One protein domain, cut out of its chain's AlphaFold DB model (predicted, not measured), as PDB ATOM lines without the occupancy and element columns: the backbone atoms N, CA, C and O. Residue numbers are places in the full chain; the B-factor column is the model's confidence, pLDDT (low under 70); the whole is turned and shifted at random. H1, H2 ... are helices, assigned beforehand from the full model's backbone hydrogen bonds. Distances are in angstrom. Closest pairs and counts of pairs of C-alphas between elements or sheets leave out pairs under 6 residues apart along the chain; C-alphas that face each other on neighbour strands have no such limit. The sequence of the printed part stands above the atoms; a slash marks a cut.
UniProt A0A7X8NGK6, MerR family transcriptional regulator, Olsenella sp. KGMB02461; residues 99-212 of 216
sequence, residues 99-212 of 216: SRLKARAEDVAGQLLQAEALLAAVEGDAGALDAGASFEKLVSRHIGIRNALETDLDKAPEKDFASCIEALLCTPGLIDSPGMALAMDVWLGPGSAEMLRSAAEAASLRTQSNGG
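What this domain is: This is residues 99 to 212 of the 216 residues of the protein "MerR family transcriptional regulator" of Olsenella sp. KGMB02461 (UniProt A0A7X8NGK6). A long helical hairpin, H1 and H2, has short H4 packed on both helices toward its turn, and H5 packs on H4 and short H3, away from the hairpin. Residues 122 to 129 stick out. The printed part has 114 residues, of which 83 are in five named helices, H1 to H5 in order along the chain, with no named strand; its class is all helix, and it is compact, with a radius of gyration of the C-alphas of 14.9 A and spans of 48 by 33 by 22 A.

Where its parts are: H1, residues 99 to 123, runs 35.8 A from C-alpha 99 at (-4.808, 14.156, -40.241). H2 is residues 128 to 150, 33.8 A; H3, 164 to 170; H4, 180 to 188. H5, 192 to 210, 27.3 A, ends at (-18.428, 44.782, -35.385).

How they stand to each other: H1 and H2 touch, closest C-alphas Lys 102 and Leu 149, 5.9 A, opposite ways at a shallow 5 degrees. H1 touches H4 with residues 110 to 121 alone, closest C-alphas Ala 117 and Ala 183, 5.4 A. H5 touches H3 with residues 196 to 204 alone, closest C-alphas Ala 200 and Leu 169, 4.5 A. H5 is apart from H1 and H2. Every O i to N i+4 pair is within hydrogen-bond range except in H2, 17 of 19.

The domain as a whole: The printed part has no cut. Link 151 to 163 is long. Residues 124 to 133, 151 to 161 and 209 to 212 have pLDDT under 70.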
ATOM      1  N   SER A  99      -4.265  13.117 -39.353       91.31
ATOM      2  CA  SER A  99      -4.808  14.156 -40.241       91.31
ATOM      3  C   SER A  99      -5.371  13.576 -41.541       91.31
ATOM      4  O   SER A  99      -6.475  13.927 -41.944       91.31
ATOM      5  N   ARG A 100      -4.663  12.630 -42.173       92.62
ATOM      6  CA  ARG A 100      -5.144  11.954 -43.394       92.62
ATOM      7  C   ARG A 100      -6.411  11.137 -43.152       92.62
ATOM      8  O   ARG A 100      -7.289  11.096 -44.008       92.62
ATOM      9  N   LEU A 101      -6.502  10.459 -42.008       93.31
ATOM     10  CA  LEU A 101      -7.680   9.669 -41.651       93.31
ATOM     11  C   LEU A 101      -8.877  10.554 -41.308       93.31
ATOM     12  O   LEU A 101      -9.983  10.192 -41.693       93.31
ATOM     13  N   LYS A 102      -8.659  11.699 -40.649       91.50
ATOM     14  CA  LYS A 102      -9.696  12.714 -40.411       91.50
ATOM     15  C   LYS A 102     -10.247  13.247 -41.736       91.50
ATOM     16  O   LYS A 102     -11.441  13.117 -41.966       91.50
ATOM     17  N   ALA A 103      -9.376  13.688 -42.648       90.12
ATOM     18  CA  ALA A 103      -9.786  14.149 -43.978       90.12
ATOM     19  C   ALA A 103     -10.580  13.075 -44.744       90.12
ATOM     20  O   ALA A 103     -11.671  13.326 -45.240       90.12
ATOM     21  N   ARG A 104     -10.097  11.824 -44.748       92.50
ATOM     22  CA  ARG A 104     -10.833  10.713 -45.368       92.50
ATOM     23  C   ARG A 104     -12.186  10.448 -44.696       92.50
ATOM     24  O   ARG A 104     -13.121  10.028 -45.370       92.50
ATOM     25  N   ALA A 105     -12.277  10.592 -43.377       92.12
ATOM     26  CA  ALA A 105     -13.531  10.410 -42.657       92.12
ATOM     27  C   ALA A 105     -14.542  11.511 -43.013       92.12
ATOM     28  O   ALA A 105     -15.705  11.185 -43.226       92.12
ATOM     29  N   GLU A 106     -14.099  12.764 -43.156       89.94
ATOM     30  CA  GLU A 106     -14.927  13.870 -43.662       89.94
ATOM     31  C   GLU A 106     -15.398  13.614 -45.096       89.94
ATOM     32  O   GLU A 106     -16.594  13.720 -45.366       89.94
ATOM     33  N   ASP A 107     -14.506  13.176 -45.990       92.75
ATOM     34  CA  ASP A 107     -14.865  12.833 -47.372       92.75
ATOM     35  C   ASP A 107     -15.950  11.747 -47.423       92.75
ATOM     36  O   ASP A 107     -16.947  11.876 -48.136       92.75
ATOM     37  N   VAL A 108     -15.784  10.671 -46.644       95.06
ATOM     38  CA  VAL A 108     -16.763   9.574 -46.575       95.06
ATOM     39  C   VAL A 108     -18.077  10.043 -45.946       95.06
ATOM     40  O   VAL A 108     -19.146   9.654 -46.414       95.06
ATOM     41  N   ALA A 109     -18.027  10.889 -44.916       91.44
ATOM     42  CA  ALA A 109     -19.222  11.469 -44.308       91.44
ATOM     43  C   ALA A 109     -19.980  12.377 -45.289       91.44
ATOM     44  O   ALA A 109     -21.211  12.383 -45.290       91.44
ATOM     45  N   GLY A 110     -19.263  13.106 -46.147       91.81
ATOM     46  CA  GLY A 110     -19.850  13.898 -47.220       91.81
ATOM     47  C   GLY A 110     -20.482  13.051 -48.315       91.81
ATOM     48  O   GLY A 110     -21.616  13.308 -48.712       91.81
ATOM     49  N   GLN A 111     -19.802  11.990 -48.757       94.56
ATOM     50  CA  GLN A 111     -20.371  11.021 -49.702       94.56
ATOM     51  C   GLN A 111     -21.652  10.380 -49.157       94.56
ATOM     52  O   GLN A 111     -22.626  10.221 -49.890       94.56
ATOM     53  N   LEU A 112     -21.665  10.041 -47.864       93.19
ATOM     54  CA  LEU A 112     -22.845   9.501 -47.197       93.19
ATOM     55  C   LEU A 112     -23.996  10.517 -47.176       93.19
ATOM     56  O   LEU A 112     -25.106  10.167 -47.564       93.19
ATOM     57  N   LEU A 113     -23.715  11.773 -46.808       91.44
ATOM     58  CA  LEU A 113     -24.697  12.863 -46.828       91.44
ATOM     59  C   LEU A 113     -25.312  13.045 -48.225       91.44
ATOM     60  O   LEU A 113     -26.529  13.151 -48.351       91.44
ATOM     61  N   GLN A 114     -24.488  13.038 -49.277       91.19
ATOM     62  CA  GLN A 114     -24.959  13.120 -50.664       91.19
ATOM     63  C   GLN A 114     -25.874  11.951 -51.026       91.19
ATOM     64  O   GLN A 114     -26.948  12.159 -51.587       91.19
ATOM     65  N   ALA A 115     -25.443  10.727 -50.714       91.50
ATOM     66  CA  ALA A 115     -26.184   9.520 -51.044       91.50
ATOM     67  C   ALA A 115     -27.546   9.482 -50.344       91.50
ATOM     68  O   ALA A 115     -28.542   9.159 -50.981       91.50
ATOM     69  N   GLU A 116     -27.612   9.850 -49.065       89.25
ATOM     70  CA  GLU A 116     -28.869   9.879 -48.314       89.25
ATOM     71  C   GLU A 116     -29.777  11.037 -48.723       89.25
ATOM     72  O   GLU A 116     -30.988  10.849 -48.773       89.25
ATOM     73  N   ALA A 117     -29.224  12.209 -49.054       87.81
ATOM     74  CA  ALA A 117     -30.021  13.313 -49.586       87.81
ATOM     75  C   ALA A 117     -30.684  12.915 -50.914       87.81
ATOM     76  O   ALA A 117     -31.884  13.110 -51.093       87.81
ATOM     77  N   LEU A 118     -29.923  12.297 -51.823       88.81
ATOM     78  CA  LEU A 118     -30.456  11.773 -53.082       88.81
ATOM     79  C   LEU A 118     -31.456  10.637 -52.858       88.81
ATOM     80  O   LEU A 118     -32.486  10.608 -53.523       88.81
ATOM     81  N   LEU A 119     -31.178   9.719 -51.927       87.50
ATOM     82  CA  LEU A 119     -32.094   8.633 -51.586       87.50
ATOM     83  C   LEU A 119     -33.429   9.188 -51.085       87.50
ATOM     84  O   LEU A 119     -34.468   8.818 -51.617       87.50
ATOM     85  N   ALA A 120     -33.394  10.134 -50.144       83.44
ATOM     86  CA  ALA A 120     -34.588  10.792 -49.625       83.44
ATOM     87  C   ALA A 120     -35.371  11.524 -50.726       83.44
ATOM     88  O   ALA A 120     -36.597  11.486 -50.729       83.44
ATOM     89  N   ALA A 121     -34.684  12.152 -51.685       83.00
ATOM     90  CA  ALA A 121     -35.334  12.815 -52.814       83.00
ATOM     91  C   ALA A 121     -35.957  11.838 -53.821       83.00
ATOM     92  O   ALA A 121     -36.991  12.143 -54.405       83.00
ATOM     93  N   VAL A 122     -35.346  10.668 -54.034       84.75
ATOM     94  CA  VAL A 122     -35.881   9.627 -54.926       84.75
ATOM     95  C   VAL A 122     -37.042   8.872 -54.273       84.75
ATOM     96  O   VAL A 122     -38.013   8.543 -54.949       84.75
ATOM     97  N   GLU A 123     -36.952   8.587 -52.974       84.06
ATOM     98  CA  GLU A 123     -38.001   7.898 -52.210       84.06
ATOM     99  C   GLU A 123     -39.168   8.834 -51.838       84.06
ATOM    100  O   GLU A 123     -40.287   8.377 -51.600       84.06
ATOM    101  N   GLY A 124     -38.925  10.148 -51.809       68.31
ATOM    102  CA  GLY A 124     -39.858  11.177 -51.367       68.31
ATOM    103  C   GLY A 124     -40.673  11.842 -52.479       68.31
ATOM    104  O   GLY A 124     -40.440  13.006 -52.787       68.31
ATOM    105  N   ASP A 125     -41.712  11.153 -52.965       51.62
ATOM    106  CA  ASP A 125     -42.927  11.759 -53.559       51.62
ATOM    107  C   ASP A 125     -44.172  11.462 -52.688       51.62
ATOM    108  O   ASP A 125     -45.242  11.077 -53.160       51.62
ATOM    109  N   ALA A 126     -44.030  11.586 -51.361       47.84
ATOM    110  CA  ALA A 126     -45.127  11.402 -50.408       47.84
ATOM    111  C   ALA A 126     -44.984  12.307 -49.166       47.84
ATOM    112  O   ALA A 126     -44.778  11.840 -48.052       47.84
ATOM    113  N   GLY A 127     -45.134  13.623 -49.358       48.88
ATOM    114  CA  GLY A 127     -45.406  14.581 -48.277       48.88
ATOM    115  C   GLY A 127     -44.247  15.521 -47.925       48.88
ATOM    116  O   GLY A 127     -43.377  15.201 -47.123       48.88
ATOM    117  N   ALA A 128     -44.315  16.752 -48.438       51.75
ATOM    118  CA  ALA A 128     -43.345  17.837 -48.236       51.75
ATOM    119  C   ALA A 128     -43.052  18.228 -46.765       51.75
ATOM    120  O   ALA A 128     -42.117  18.983 -46.512       51.75
ATOM    121  N   LEU A 129     -43.824  17.734 -45.790       49.56
ATOM    122  CA  LEU A 129     -43.631  18.019 -44.363       49.56
ATOM    123  C   LEU A 129     -42.572  17.115 -43.693       49.56
ATOM    124  O   LEU A 129     -42.003  17.527 -42.688       49.56
ATOM    125  N   ASP A 130     -42.273  15.927 -44.239       58.66
ATOM    126  CA  ASP A 130     -41.298  14.976 -43.652       58.66
ATOM    127  C   ASP A 130     -39.886  15.093 -44.268       58.66
ATOM    128  O   ASP A 130     -38.870  14.779 -43.640       58.66
ATOM    129  N   ALA A 131     -39.794  15.644 -45.484       60.97
ATOM    130  CA  ALA A 131     -38.521  15.907 -46.157       60.97
ATOM    131  C   ALA A 131     -37.644  16.899 -45.364       60.97
ATOM    132  O   ALA A 131     -36.441  16.676 -45.209       60.97
ATOM    133  N   GLY A 132     -38.272  17.929 -44.779       63.03
ATOM    134  CA  GLY A 132     -37.615  18.913 -43.915       63.03
ATOM    135  C   GLY A 132     -37.094  18.323 -42.593       63.03
ATOM    136  O   GLY A 132     -35.978  18.576 -42.164       63.03
ATOM    137  N   ALA A 133     -37.834  17.433 -41.941       67.31
ATOM    138  CA  ALA A 133     -37.309  16.787 -40.734       67.31
ATOM    139  C   ALA A 133     -36.138  15.828 -41.046       67.31
ATOM    140  O   ALA A 133     -35.303  15.548 -40.181       67.31
ATOM    141  N   SER A 134     -36.076  15.305 -42.273       74.06
ATOM    142  CA  SER A 134     -35.113  14.277 -42.674       74.06
ATOM    143  C   SER A 134     -33.703  14.826 -42.896       74.06
ATOM    144  O   SER A 134     -32.771  14.364 -42.243       74.06
ATOM    145  N   PHE A 135     -33.503  15.852 -43.721       77.44
ATOM    146  CA  PHE A 135     -32.184  16.513 -43.822       77.44
ATOM    147  C   PHE A 135     -31.766  17.414 -42.669       77.44
ATOM    148  O   PHE A 135     -30.563  17.537 -42.471       77.44
ATOM    149  N   GLU A 136     -32.660  17.931 -41.817       81.25
ATOM    150  CA  GLU A 136     -32.203  18.501 -40.540       81.25
ATOM    151  C   GLU A 136     -31.425  17.447 -39.736       81.25
ATOM    152  O   GLU A 136     -30.349  17.728 -39.207       81.25
ATOM    153  N   LYS A 137     -31.899  16.192 -39.725       82.81
ATOM    154  CA  LYS A 137     -31.172  15.072 -39.106       82.81
ATOM    155  C   LYS A 137     -29.879  14.740 -39.853       82.81
ATOM    156  O   LYS A 137     -28.868  14.480 -39.198       82.81
ATOM    157  N   LEU A 138     -29.886  14.746 -41.191       84.62
ATOM    158  CA  LEU A 138     -28.684  14.473 -41.993       84.62
ATOM    159  C   LEU A 138     -27.590  15.523 -41.752       84.62
ATOM    160  O   LEU A 138     -26.448  15.162 -41.463       84.62
ATOM    161  N   VAL A 139     -27.945  16.809 -41.795       83.81
ATOM    162  CA  VAL A 139     -27.030  17.930 -41.542       83.81
ATOM    163  C   VAL A 139     -26.557  17.927 -40.092       83.81
ATOM    164  O   VAL A 139     -25.354  18.005 -39.859       83.81
ATOM    165  N   SER A 140     -27.449  17.728 -39.116       83.88
ATOM    166  CA  SER A 140     -27.065  17.619 -37.699       83.88
ATOM    167  C   SER A 140     -26.062  16.488 -37.462       83.88
ATOM    168  O   SER A 140     -25.077  16.658 -36.744       83.88
ATOM    169  N   ARG A 141     -26.268  15.328 -38.100       85.75
ATOM    170  CA  ARG A 141     -25.335  14.200 -38.004       85.75
ATOM    171  C   ARG A 141     -23.997  14.516 -38.672       85.75
ATOM    172  O   ARG A 141     -22.959  14.168 -38.117       85.75
ATOM    173  N   HIS A 142     -24.007  15.178 -39.828       87.06
ATOM    174  CA  HIS A 142     -22.785  15.596 -40.518       87.06
ATOM    175  C   HIS A 142     -21.977  16.602 -39.681       87.06
ATOM    176  O   HIS A 142     -20.775  16.419 -39.505       87.06
ATOM    177  N   ILE A 143     -22.644  17.591 -39.077       84.31
ATOM    178  CA  ILE A 143     -22.040  18.532 -38.120       84.31
ATOM    179  C   ILE A 143     -21.438  17.773 -36.934       84.31
ATOM    180  O   ILE A 143     -20.289  18.008 -36.575       84.31
ATOM    181  N   GLY A 144     -22.179  16.824 -36.353       83.56
ATOM    182  CA  GLY A 144     -21.693  16.014 -35.234       83.56
ATOM    183  C   GLY A 144     -20.424  15.225 -35.572       83.56
ATOM    184  O   GLY A 144     -19.487  15.197 -34.773       83.56
ATOM    185  N   ILE A 145     -20.360  14.627 -36.767       86.12
ATOM    186  CA  ILE A 145     -19.164  13.919 -37.249       86.12
ATOM    187  C   ILE A 145     -18.005  14.897 -37.434       86.12
ATOM    188  O   ILE A 145     -16.924  14.646 -36.908       86.12
ATOM    189  N   ARG A 146     -18.221  16.014 -38.136       84.44
ATOM    190  CA  ARG A 146     -17.187  17.032 -38.356       84.44
ATOM    191  C   ARG A 146     -16.624  17.545 -37.034       84.44
ATOM    192  O   ARG A 146     -15.416  17.510 -36.837       84.44
ATOM    193  N   ASN A 147     -17.487  17.918 -36.094       82.44
ATOM    194  CA  ASN A 147     -17.069  18.388 -34.777       82.44
ATOM    195  C   ASN A 147     -16.234  17.326 -34.052       82.44
ATOM    196  O   ASN A 147     -15.192  17.649 -33.488       82.44
ATOM    197  N   ALA A 148     -16.627  16.051 -34.108       83.19
ATOM    198  CA  ALA A 148     -15.847  14.961 -33.519       83.19
ATOM    199  C   ALA A 148     -14.465  14.772 -34.181       83.19
ATOM    200  O   ALA A 148     -13.537  14.293 -33.530       83.19
ATOM    201  N   LEU A 149     -14.314  15.138 -35.458       84.88
ATOM    202  CA  LEU A 149     -13.046  15.074 -36.189       84.88
ATOM    203  C   LEU A 149     -12.176  16.319 -35.961       84.88
ATOM    204  O   LEU A 149     -10.957  16.185 -35.849       84.88
ATOM    205  N   GLU A 150     -12.765  17.506 -35.838       76.50
ATOM    206  CA  GLU A 150     -12.051  18.767 -35.583       76.50
ATOM    207  C   GLU A 150     -11.626  18.927 -34.119       76.50
ATOM    208  O   GLU A 150     -10.607  19.555 -33.833       76.50
ATOM    209  N   THR A 151     -12.360  18.315 -33.189       66.38
ATOM    210  CA  THR A 151     -12.046  18.371 -31.762       66.38
ATOM    211  C   THR A 151     -10.718  17.657 -31.485       66.38
ATOM    212  O   THR A 151     -10.599  16.433 -31.605       66.38
ATOM    213  N   ASP A 152      -9.688  18.416 -31.107       59.56
ATOM    214  CA  ASP A 152      -8.577  17.858 -30.336       59.56
ATOM    215  C   ASP A 152      -9.138  17.360 -29.001       59.56
ATOM    216  O   ASP A 152     -10.033  17.997 -28.450       59.56
ATOM    217  N   LEU A 153      -8.614  16.248 -28.469       52.75
ATOM    218  CA  LEU A 153      -9.107  15.566 -27.254       52.75
ATOM    219  C   LEU A 153      -9.332  16.482 -26.024       52.75
ATOM    220  O   LEU A 153      -9.969  16.051 -25.067       52.75
ATOM    221  N   ASP A 154      -8.839  17.722 -26.063       46.84
ATOM    222  CA  ASP A 154      -8.872  18.718 -24.997       46.84
ATOM    223  C   ASP A 154      -9.883  19.873 -25.201       46.84
ATOM    224  O   ASP A 154      -9.946  20.764 -24.352       46.84
ATOM    225  N   LYS A 155     -10.678  19.911 -26.284       45.22
ATOM    226  CA  LYS A 155     -11.679  20.981 -26.497       45.22
ATOM    227  C   LYS A 155     -13.114  20.467 -26.388       45.22
ATOM    228  O   LYS A 155     -13.481  19.464 -26.984       45.22
ATOM    229  N   ALA A 156     -13.939  21.159 -25.606       44.44
ATOM    230  CA  ALA A 156     -15.371  20.886 -25.549       44.44
ATOM    231  C   ALA A 156     -16.041  21.305 -26.873       44.44
ATOM    232  O   ALA A 156     -15.603  22.288 -27.475       44.44
ATOM    233  N   PRO A 157     -17.096  20.608 -27.328       50.19
ATOM    234  CA  PRO A 157     -17.880  21.079 -28.461       50.19
ATOM    235  C   PRO A 157     -18.579  22.393 -28.078       50.19
ATOM    236  O   PRO A 157     -19.299  22.445 -27.081       50.19
ATOM    237  N   GLU A 158     -18.346  23.462 -28.843       55.09
ATOM    238  CA  GLU A 158     -18.973  24.769 -28.620       55.09
ATOM    239  C   GLU A 158     -20.189  24.997 -29.531       55.09
ATOM    240  O   GLU A 158     -20.129  24.776 -30.739       55.09
ATOM    241  N   LYS A 159     -21.232  25.551 -28.892       56.56
ATOM    242  CA  LYS A 159     -22.515  26.091 -29.380       56.56
ATOM    243  C   LYS A 159     -23.595  25.098 -29.824       56.56
ATOM    244  O   LYS A 159     -23.494  24.435 -30.850       56.56
ATOM    245  N   ASP A 160     -24.705  25.144 -29.086       62.78
ATOM    246  CA  ASP A 160     -26.018  24.715 -29.560       62.78
ATOM    247  C   ASP A 160     -26.545  25.757 -30.560       62.78
ATOM    248  O   ASP A 160     -26.711  26.931 -30.216       62.78
ATOM    249  N   PHE A 161     -26.791  25.338 -31.800       67.50
ATOM    250  CA  PHE A 161     -27.473  26.149 -32.814       67.50
ATOM    251  C   PHE A 161     -28.983  25.903 -32.744       67.50
ATOM    252  O   PHE A 161     -29.415  24.771 -32.521       67.50
ATOM    253  N   ALA A 162     -29.804  26.930 -32.977       73.12
ATOM    254  CA  ALA A 162     -31.261  26.798 -32.973       73.12
ATOM    255  C   ALA A 162     -31.797  26.100 -34.237       73.12
ATOM    256  O   ALA A 162     -32.914  25.585 -34.226       73.12
ATOM    257  N   SER A 163     -31.019  26.076 -35.328       76.81
ATOM    258  CA  SER A 163     -31.345  25.346 -36.561       76.81
ATOM    259  C   SER A 163     -30.097  24.948 -37.360       76.81
ATOM    260  O   SER A 163     -29.021  25.524 -37.192       76.81
ATOM    261  N   CYS A 164     -30.253  24.009 -38.301       75.56
ATOM    262  CA  CYS A 164     -29.183  23.632 -39.233       75.56
ATOM    263  C   CYS A 164     -28.756  24.793 -40.146       75.56
ATOM    264  O   CYS A 164     -27.581  24.904 -40.482       75.56
ATOM    265  N   ILE A 165     -29.686  25.677 -40.527       80.56
ATOM    266  CA  ILE A 165     -29.378  26.862 -41.341       80.56
ATOM    267  C   ILE A 165     -28.506  27.836 -40.548       80.56
ATOM    268  O   ILE A 165     -27.520  28.344 -41.071       80.56
ATOM    269  N   GLU A 166     -28.831  28.068 -39.277       81.94
ATOM    270  CA  GLU A 166     -28.005  28.911 -38.412       81.94
ATOM    271  C   GLU A 166     -26.597  28.327 -38.251       81.94
ATOM    272  O   GLU A 166     -25.618  29.051 -38.413       81.94
ATOM    273  N   ALA A 167     -26.481  27.011 -38.037       81.75
ATOM    274  CA  ALA A 167     -25.184  26.339 -38.002       81.75
ATOM    275  C   ALA A 167     -24.396  26.548 -39.307       81.75
ATOM    276  O   ALA A 167     -23.223  26.913 -39.269       81.75
ATOM    277  N   LEU A 168     -25.038  26.383 -40.468       82.44
ATOM    278  CA  LEU A 168     -24.409  26.588 -41.780       82.44
ATOM    279  C   LEU A 168     -23.901  28.019 -41.983       82.44
ATOM    280  O   LEU A 168     -22.816  28.204 -42.531       82.44
ATOM    281  N   LEU A 169     -24.666  29.017 -41.542       83.00
ATOM    282  CA  LEU A 169     -24.315  30.429 -41.701       83.00
ATOM    283  C   LEU A 169     -23.256  30.899 -40.699       83.00
ATOM    284  O   LEU A 169     -22.502  31.824 -40.997       83.00
ATOM    285  N   CYS A 170     -23.217  30.303 -39.506       80.06
ATOM    286  CA  CYS A 170     -22.390  30.773 -38.398       80.06
ATOM    287  C   CYS A 170     -21.145  29.919 -38.133       80.06
ATOM    288  O   CYS A 170     -20.273  30.368 -37.385       80.06
ATOM    289  N   THR A 171     -21.031  28.728 -38.727       79.69
ATOM    290  CA  THR A 171     -19.853  27.863 -38.588       79.69
ATOM    291  C   THR A 171     -18.934  27.987 -39.807       79.69
ATOM    292  O   THR A 171     -19.283  27.512 -40.894       79.69
ATOM    293  N   PRO A 172     -17.720  28.550 -39.647       78.88
ATOM    294  CA  PRO A 172     -16.763  28.683 -40.739       78.88
ATOM    295  C   PRO A 172     -16.464  27.350 -41.441       78.88
ATOM    296  O   PRO A 172     -16.240  26.313 -40.805       78.88
ATOM    297  N   GLY A 173     -16.482  27.376 -42.774       82.19
ATOM    298  CA  GLY A 173     -16.202  26.220 -43.630       82.19
ATOM    299  C   GLY A 173     -17.259  25.110 -43.600       82.19
ATOM    300  O   GLY A 173     -17.082  24.105 -44.279       82.19
ATOM    301  N   LEU A 174     -18.359  25.248 -42.842       83.94
ATOM    302  CA  LEU A 174     -19.394  24.202 -42.788       83.94
ATOM    303  C   LEU A 174     -20.167  24.098 -44.088       83.94
ATOM    304  O   LEU A 174     -20.447  22.996 -44.552       83.94
ATOM    305  N   ILE A 175     -20.465  25.238 -44.694       86.00
ATOM    306  CA  ILE A 175     -21.164  25.273 -45.970       86.00
ATOM    307  C   ILE A 175     -20.345  24.681 -47.124       86.00
ATOM    308  O   ILE A 175     -20.910  24.161 -48.084       86.00
ATOM    309  N   ASP A 176     -19.018  24.694 -46.989       87.56
ATOM    310  CA  ASP A 176     -18.074  24.137 -47.958       87.56
ATOM    311  C   ASP A 176     -17.644  22.705 -47.610       87.56
ATOM    312  O   ASP A 176     -16.787  22.130 -48.284       87.56
ATOM    313  N   SER A 177     -18.239  22.106 -46.572       87.19
ATOM    314  CA  SER A 177     -17.951  20.724 -46.196       87.19
ATOM    315  C   SER A 177     -18.342  19.740 -47.310       87.19
ATOM    316  O   SER A 177     -19.309  19.977 -48.055       87.19
ATOM    317  N   PRO A 178     -17.607  18.618 -47.453       89.88
ATOM    318  CA  PRO A 178     -17.900  17.615 -48.465       89.88
ATOM    319  C   PRO A 178     -19.375  17.202 -48.451       89.88
ATOM    320  O   PRO A 178     -19.942  16.857 -47.419       89.88
ATOM    321  N   GLY A 179     -20.010  17.228 -49.621       88.25
ATOM    322  CA  GLY A 179     -21.391  16.788 -49.800       88.25
ATOM    323  C   GLY A 179     -22.490  17.797 -49.461       88.25
ATOM    324  O   GLY A 179     -23.621  17.604 -49.911       88.25
ATOM    325  N   MET A 180     -22.168  18.895 -48.774       89.75
ATOM    326  CA  MET A 180     -23.160  19.874 -48.321       89.75
ATOM    327  C   MET A 180     -23.864  20.593 -49.477       89.75
ATOM    328  O   MET A 180     -25.084  20.721 -49.471       89.75
ATOM    329  N   ALA A 181     -23.121  20.999 -50.512       91.75
ATOM    330  CA  ALA A 181     -23.681  21.706 -51.666       91.75
ATOM    331  C   ALA A 181     -24.800  20.916 -52.368       91.75
ATOM    332  O   ALA A 181     -25.887  21.442 -52.593       91.75
ATOM    333  N   LEU A 182     -24.557  19.633 -52.656       89.56
ATOM    334  CA  LEU A 182     -25.563  18.773 -53.281       89.56
ATOM    335  C   LEU A 182     -26.763  18.576 -52.355       89.56
ATOM    336  O   LEU A 182     -27.896  18.682 -52.807       89.56
ATOM    337  N   ALA A 183     -26.521  18.291 -51.073       87.81
ATOM    338  CA  ALA A 183     -27.603  18.069 -50.125       87.81
ATOM    339  C   ALA A 183     -28.526  19.299 -50.037       87.81
ATOM    340  O   ALA A 183     -29.746  19.147 -50.042       87.81
ATOM    341  N   MET A 184     -27.951  20.508 -49.994       88.38
ATOM    342  CA  MET A 184     -28.709  21.763 -49.961       88.38
ATOM    343  C   MET A 184     -29.540  21.958 -51.227       88.38
ATOM    344  O   MET A 184     -30.718  22.280 -51.123       88.38
ATOM    345  N   ASP A 185     -28.956  21.744 -52.407       90.31
ATOM    346  CA  ASP A 185     -29.671  21.900 -53.679       90.31
ATOM    347  C   ASP A 185     -30.795  20.870 -53.844       90.31
ATOM    348  O   ASP A 185     -31.863  21.193 -54.361       90.31
ATOM    349  N   VAL A 186     -30.577  19.640 -53.375       87.19
ATOM    350  CA  VAL A 186     -31.589  18.577 -53.399       87.19
ATOM    351  C   VAL A 186     -32.786  18.926 -52.515       87.19
ATOM    352  O   VAL A 186     -33.921  18.657 -52.899       87.19
ATOM    353  N   TRP A 187     -32.563  19.547 -51.356       82.19
ATOM    354  CA  TRP A 187     -33.658  19.947 -50.473       82.19
ATOM    355  C   TRP A 187     -34.302  21.262 -50.902       82.19
ATOM    356  O   TRP A 187     -35.519  21.342 -51.060       82.19
ATOM    357  N   LEU A 188     -33.521  22.342 -50.956       83.81
ATOM    358  CA  LEU A 188     -34.029  23.718 -51.055       83.81
ATOM    359  C   LEU A 188     -34.304  24.125 -52.507       83.81
ATOM    360  O   LEU A 188     -34.918  25.159 -52.764       83.81
ATOM    361  N   GLY A 189     -33.875  23.287 -53.447       86.06
ATOM    362  CA  GLY A 189     -33.966  23.511 -54.874       86.06
ATOM    363  C   GLY A 189     -32.649  24.022 -55.471       86.06
ATOM    364  O   GLY A 189     -31.752  24.466 -54.747       86.06
ATOM    365  N   PRO A 190     -32.523  23.978 -56.809       90.19
ATOM    366  CA  PRO A 190     -31.283  24.304 -57.505       90.19
ATOM    367  C   PRO A 190     -30.751  25.708 -57.199       90.19
ATOM    368  O   PRO A 190     -31.499  26.684 -57.253       90.19
ATOM    369  N   GLY A 191     -29.446  25.817 -56.938       89.00
ATOM    370  CA  GLY A 191     -28.776  27.091 -56.658       89.00
ATOM    371  C   GLY A 191     -28.870  27.549 -55.199       89.00
ATOM    372  O   GLY A 191     -28.297  28.582 -54.844       89.00
ATOM    373  N   SER A 192     -29.538  26.787 -54.335       90.00
ATOM    374  CA  SER A 192     -29.648  27.105 -52.909       90.00
ATOM    375  C   SER A 192     -28.307  27.061 -52.191       90.00
ATOM    376  O   SER A 192     -28.055  27.892 -51.319       90.00
ATOM    377  N   ALA A 193     -27.420  26.151 -52.590       89.50
ATOM    378  CA  ALA A 193     -26.072  26.076 -52.050       89.50
ATOM    379  C   ALA A 193     -25.284  27.377 -52.263       89.50
ATOM    380  O   ALA A 193     -24.610  27.855 -51.352       89.50
ATOM    381  N   GLU A 194     -25.389  27.967 -53.455       92.00
ATOM    382  CA  GLU A 194     -24.680  29.199 -53.808       92.00
ATOM    383  C   GLU A 194     -25.249  30.414 -53.067       92.00
ATOM    384  O   GLU A 194     -24.500  31.240 -52.540       92.00
ATOM    385  N   MET A 195     -26.580  30.484 -52.956       90.50
ATOM    386  CA  MET A 195     -27.251  31.533 -52.186       90.50
ATOM    387  C   MET A 195     -26.853  31.491 -50.708       90.50
ATOM    388  O   MET A 195     -26.533  32.529 -50.125       90.50
ATOM    389  N   LEU A 196     -26.843  30.301 -50.100       88.94
ATOM    390  CA  LEU A 196     -26.450  30.141 -48.702       88.94
ATOM    391  C   LEU A 196     -24.960  30.436 -48.491       88.94
ATOM    392  O   LEU A 196     -24.618  31.047 -47.480       88.94
ATOM    393  N   ARG A 197     -24.078  30.080 -49.439       89.69
ATOM    394  CA  ARG A 197     -22.645  30.416 -49.374       89.69
ATOM    395  C   ARG A 197     -22.437  31.925 -49.374       89.69
ATOM    396  O   ARG A 197     -21.813  32.454 -48.459       89.69
ATOM    397  N   SER A 198     -23.062  32.619 -50.323       90.56
ATOM    398  CA  SER A 198     -23.045  34.085 -50.389       90.56
ATOM    399  C   SER A 198     -23.568  34.724 -49.094       90.56
ATOM    400  O   SER A 198     -23.023  35.718 -48.608       90.56
ATOM    401  N   ALA A 199     -24.616  34.148 -48.495       88.25
ATOM    402  CA  ALA A 199     -25.163  34.621 -47.226       88.25
ATOM    403  C   ALA A 199     -24.205  34.392 -46.042       88.25
ATOM    404  O   ALA A 199     -24.064  35.283 -45.203       88.25
ATOM    405  N   ALA A 200     -23.528  33.241 -45.980       86.69
ATOM    406  CA  ALA A 200     -22.542  32.921 -44.949       86.69
ATOM    407  C   ALA A 200     -21.300  33.828 -45.034       86.69
ATOM    408  O   ALA A 200     -20.808  34.322 -44.015       86.69
ATOM    409  N   GLU A 201     -20.827  34.123 -46.248       87.25
ATOM    410  CA  GLU A 201     -19.747  35.085 -46.490       87.25
ATOM    411  C   GLU A 201     -20.143  36.492 -46.025       87.25
ATOM    412  O   GLU A 201     -19.417  37.139 -45.263       87.25
ATOM    413  N   ALA A 202     -21.342  36.948 -46.404       86.50
ATOM    414  CA  ALA A 202     -21.869  38.237 -45.974       86.50
ATOM    415  C   ALA A 202     -22.048  38.319 -44.447       86.50
ATOM    416  O   ALA A 202     -21.813  39.377 -43.859       86.50
ATOM    417  N   ALA A 203     -22.458  37.228 -43.794       81.94
ATOM    418  CA  ALA A 203     -22.563  37.151 -42.339       81.94
ATOM    419  C   ALA A 203     -21.184  37.251 -41.671       81.94
ATOM    420  O   ALA A 203     -21.008  38.053 -40.753       81.94
ATOM    421  N   SER A 204     -20.194  36.521 -42.195       79.44
ATOM    422  CA  SER A 204     -18.816  36.519 -41.691       79.44
ATOM    423  C   SER A 204     -18.179  37.915 -41.733       79.44
ATOM    424  O   SER A 204     -17.557  38.342 -40.755       79.44
ATOM    425  N   LEU A 205     -18.396  38.667 -42.819       81.94
ATOM    426  CA  LEU A 205     -17.915  40.047 -42.968       81.94
ATOM    427  C   LEU A 205     -18.525  41.008 -41.932       81.94
ATOM    428  O   LEU A 205     -17.821  41.864 -41.395       81.94
ATOM    429  N   ARG A 206     -19.813  40.856 -41.593       78.94
ATOM    430  CA  ARG A 206     -20.472  41.701 -40.575       78.94
ATOM    431  C   ARG A 206     -19.897  41.472 -39.180       78.94
ATOM    432  O   ARG A 206     -19.675  42.429 -38.446       78.94
ATOM    433  N   THR A 207     -19.613  40.221 -38.822       71.12
ATOM    434  CA  THR A 207     -18.972  39.892 -37.539       71.12
ATOM    435  C   THR A 207     -17.560  40.460 -37.414       71.12
ATOM    436  O   THR A 207     -17.181  40.883 -36.327       71.12
ATOM    437  N   GLN A 208     -16.799  40.531 -38.512       70.12
ATOM    438  CA  GLN A 208     -15.466  41.145 -38.512       70.12
ATOM    439  C   GLN A 208     -15.531  42.675 -38.374       70.12
ATOM    440  O   GLN A 208     -14.707  43.253 -37.672       70.12
ATOM    441  N   SER A 209     -16.536  43.322 -38.976       67.94
ATOM    442  CA  SER A 209     -16.742  44.774 -38.861       67.94
ATOM    443  C   SER A 209     -17.144  45.215 -37.447       67.94
ATOM    444  O   SER A 209     -16.668  46.243 -36.981       67.94
ATOM    445  N   ASN A 210     -17.977  44.439 -36.743       60.16
ATOM    446  CA  ASN A 210     -18.428  44.782 -35.385       60.16
ATOM    447  C   ASN A 210     -17.383  44.496 -34.290       60.16
ATOM    448  O   ASN A 210     -17.482  45.038 -33.194       60.16
ATOM    449  N   GLY A 211     -16.382  43.648 -34.554       55.62
ATOM    450  CA  GLY A 211     -15.303  43.351 -33.602       55.62
ATOM    451  C   GLY A 211     -14.222  44.436 -33.503       55.62
ATOM    452  O   GLY A 211     -13.404  44.383 -32.591       55.62
ATOM    453  N   GLY A 212     -14.212  45.409 -34.424       46.00
ATOM    454  CA  GLY A 212     -13.229  46.499 -34.475       46.00
ATOM    455  C   GLY A 212     -13.620  47.777 -33.721       46.00
ATOM    456  O   GLY A 212     -12.804  48.688 -33.633       46.00
TER     457      GLY A 212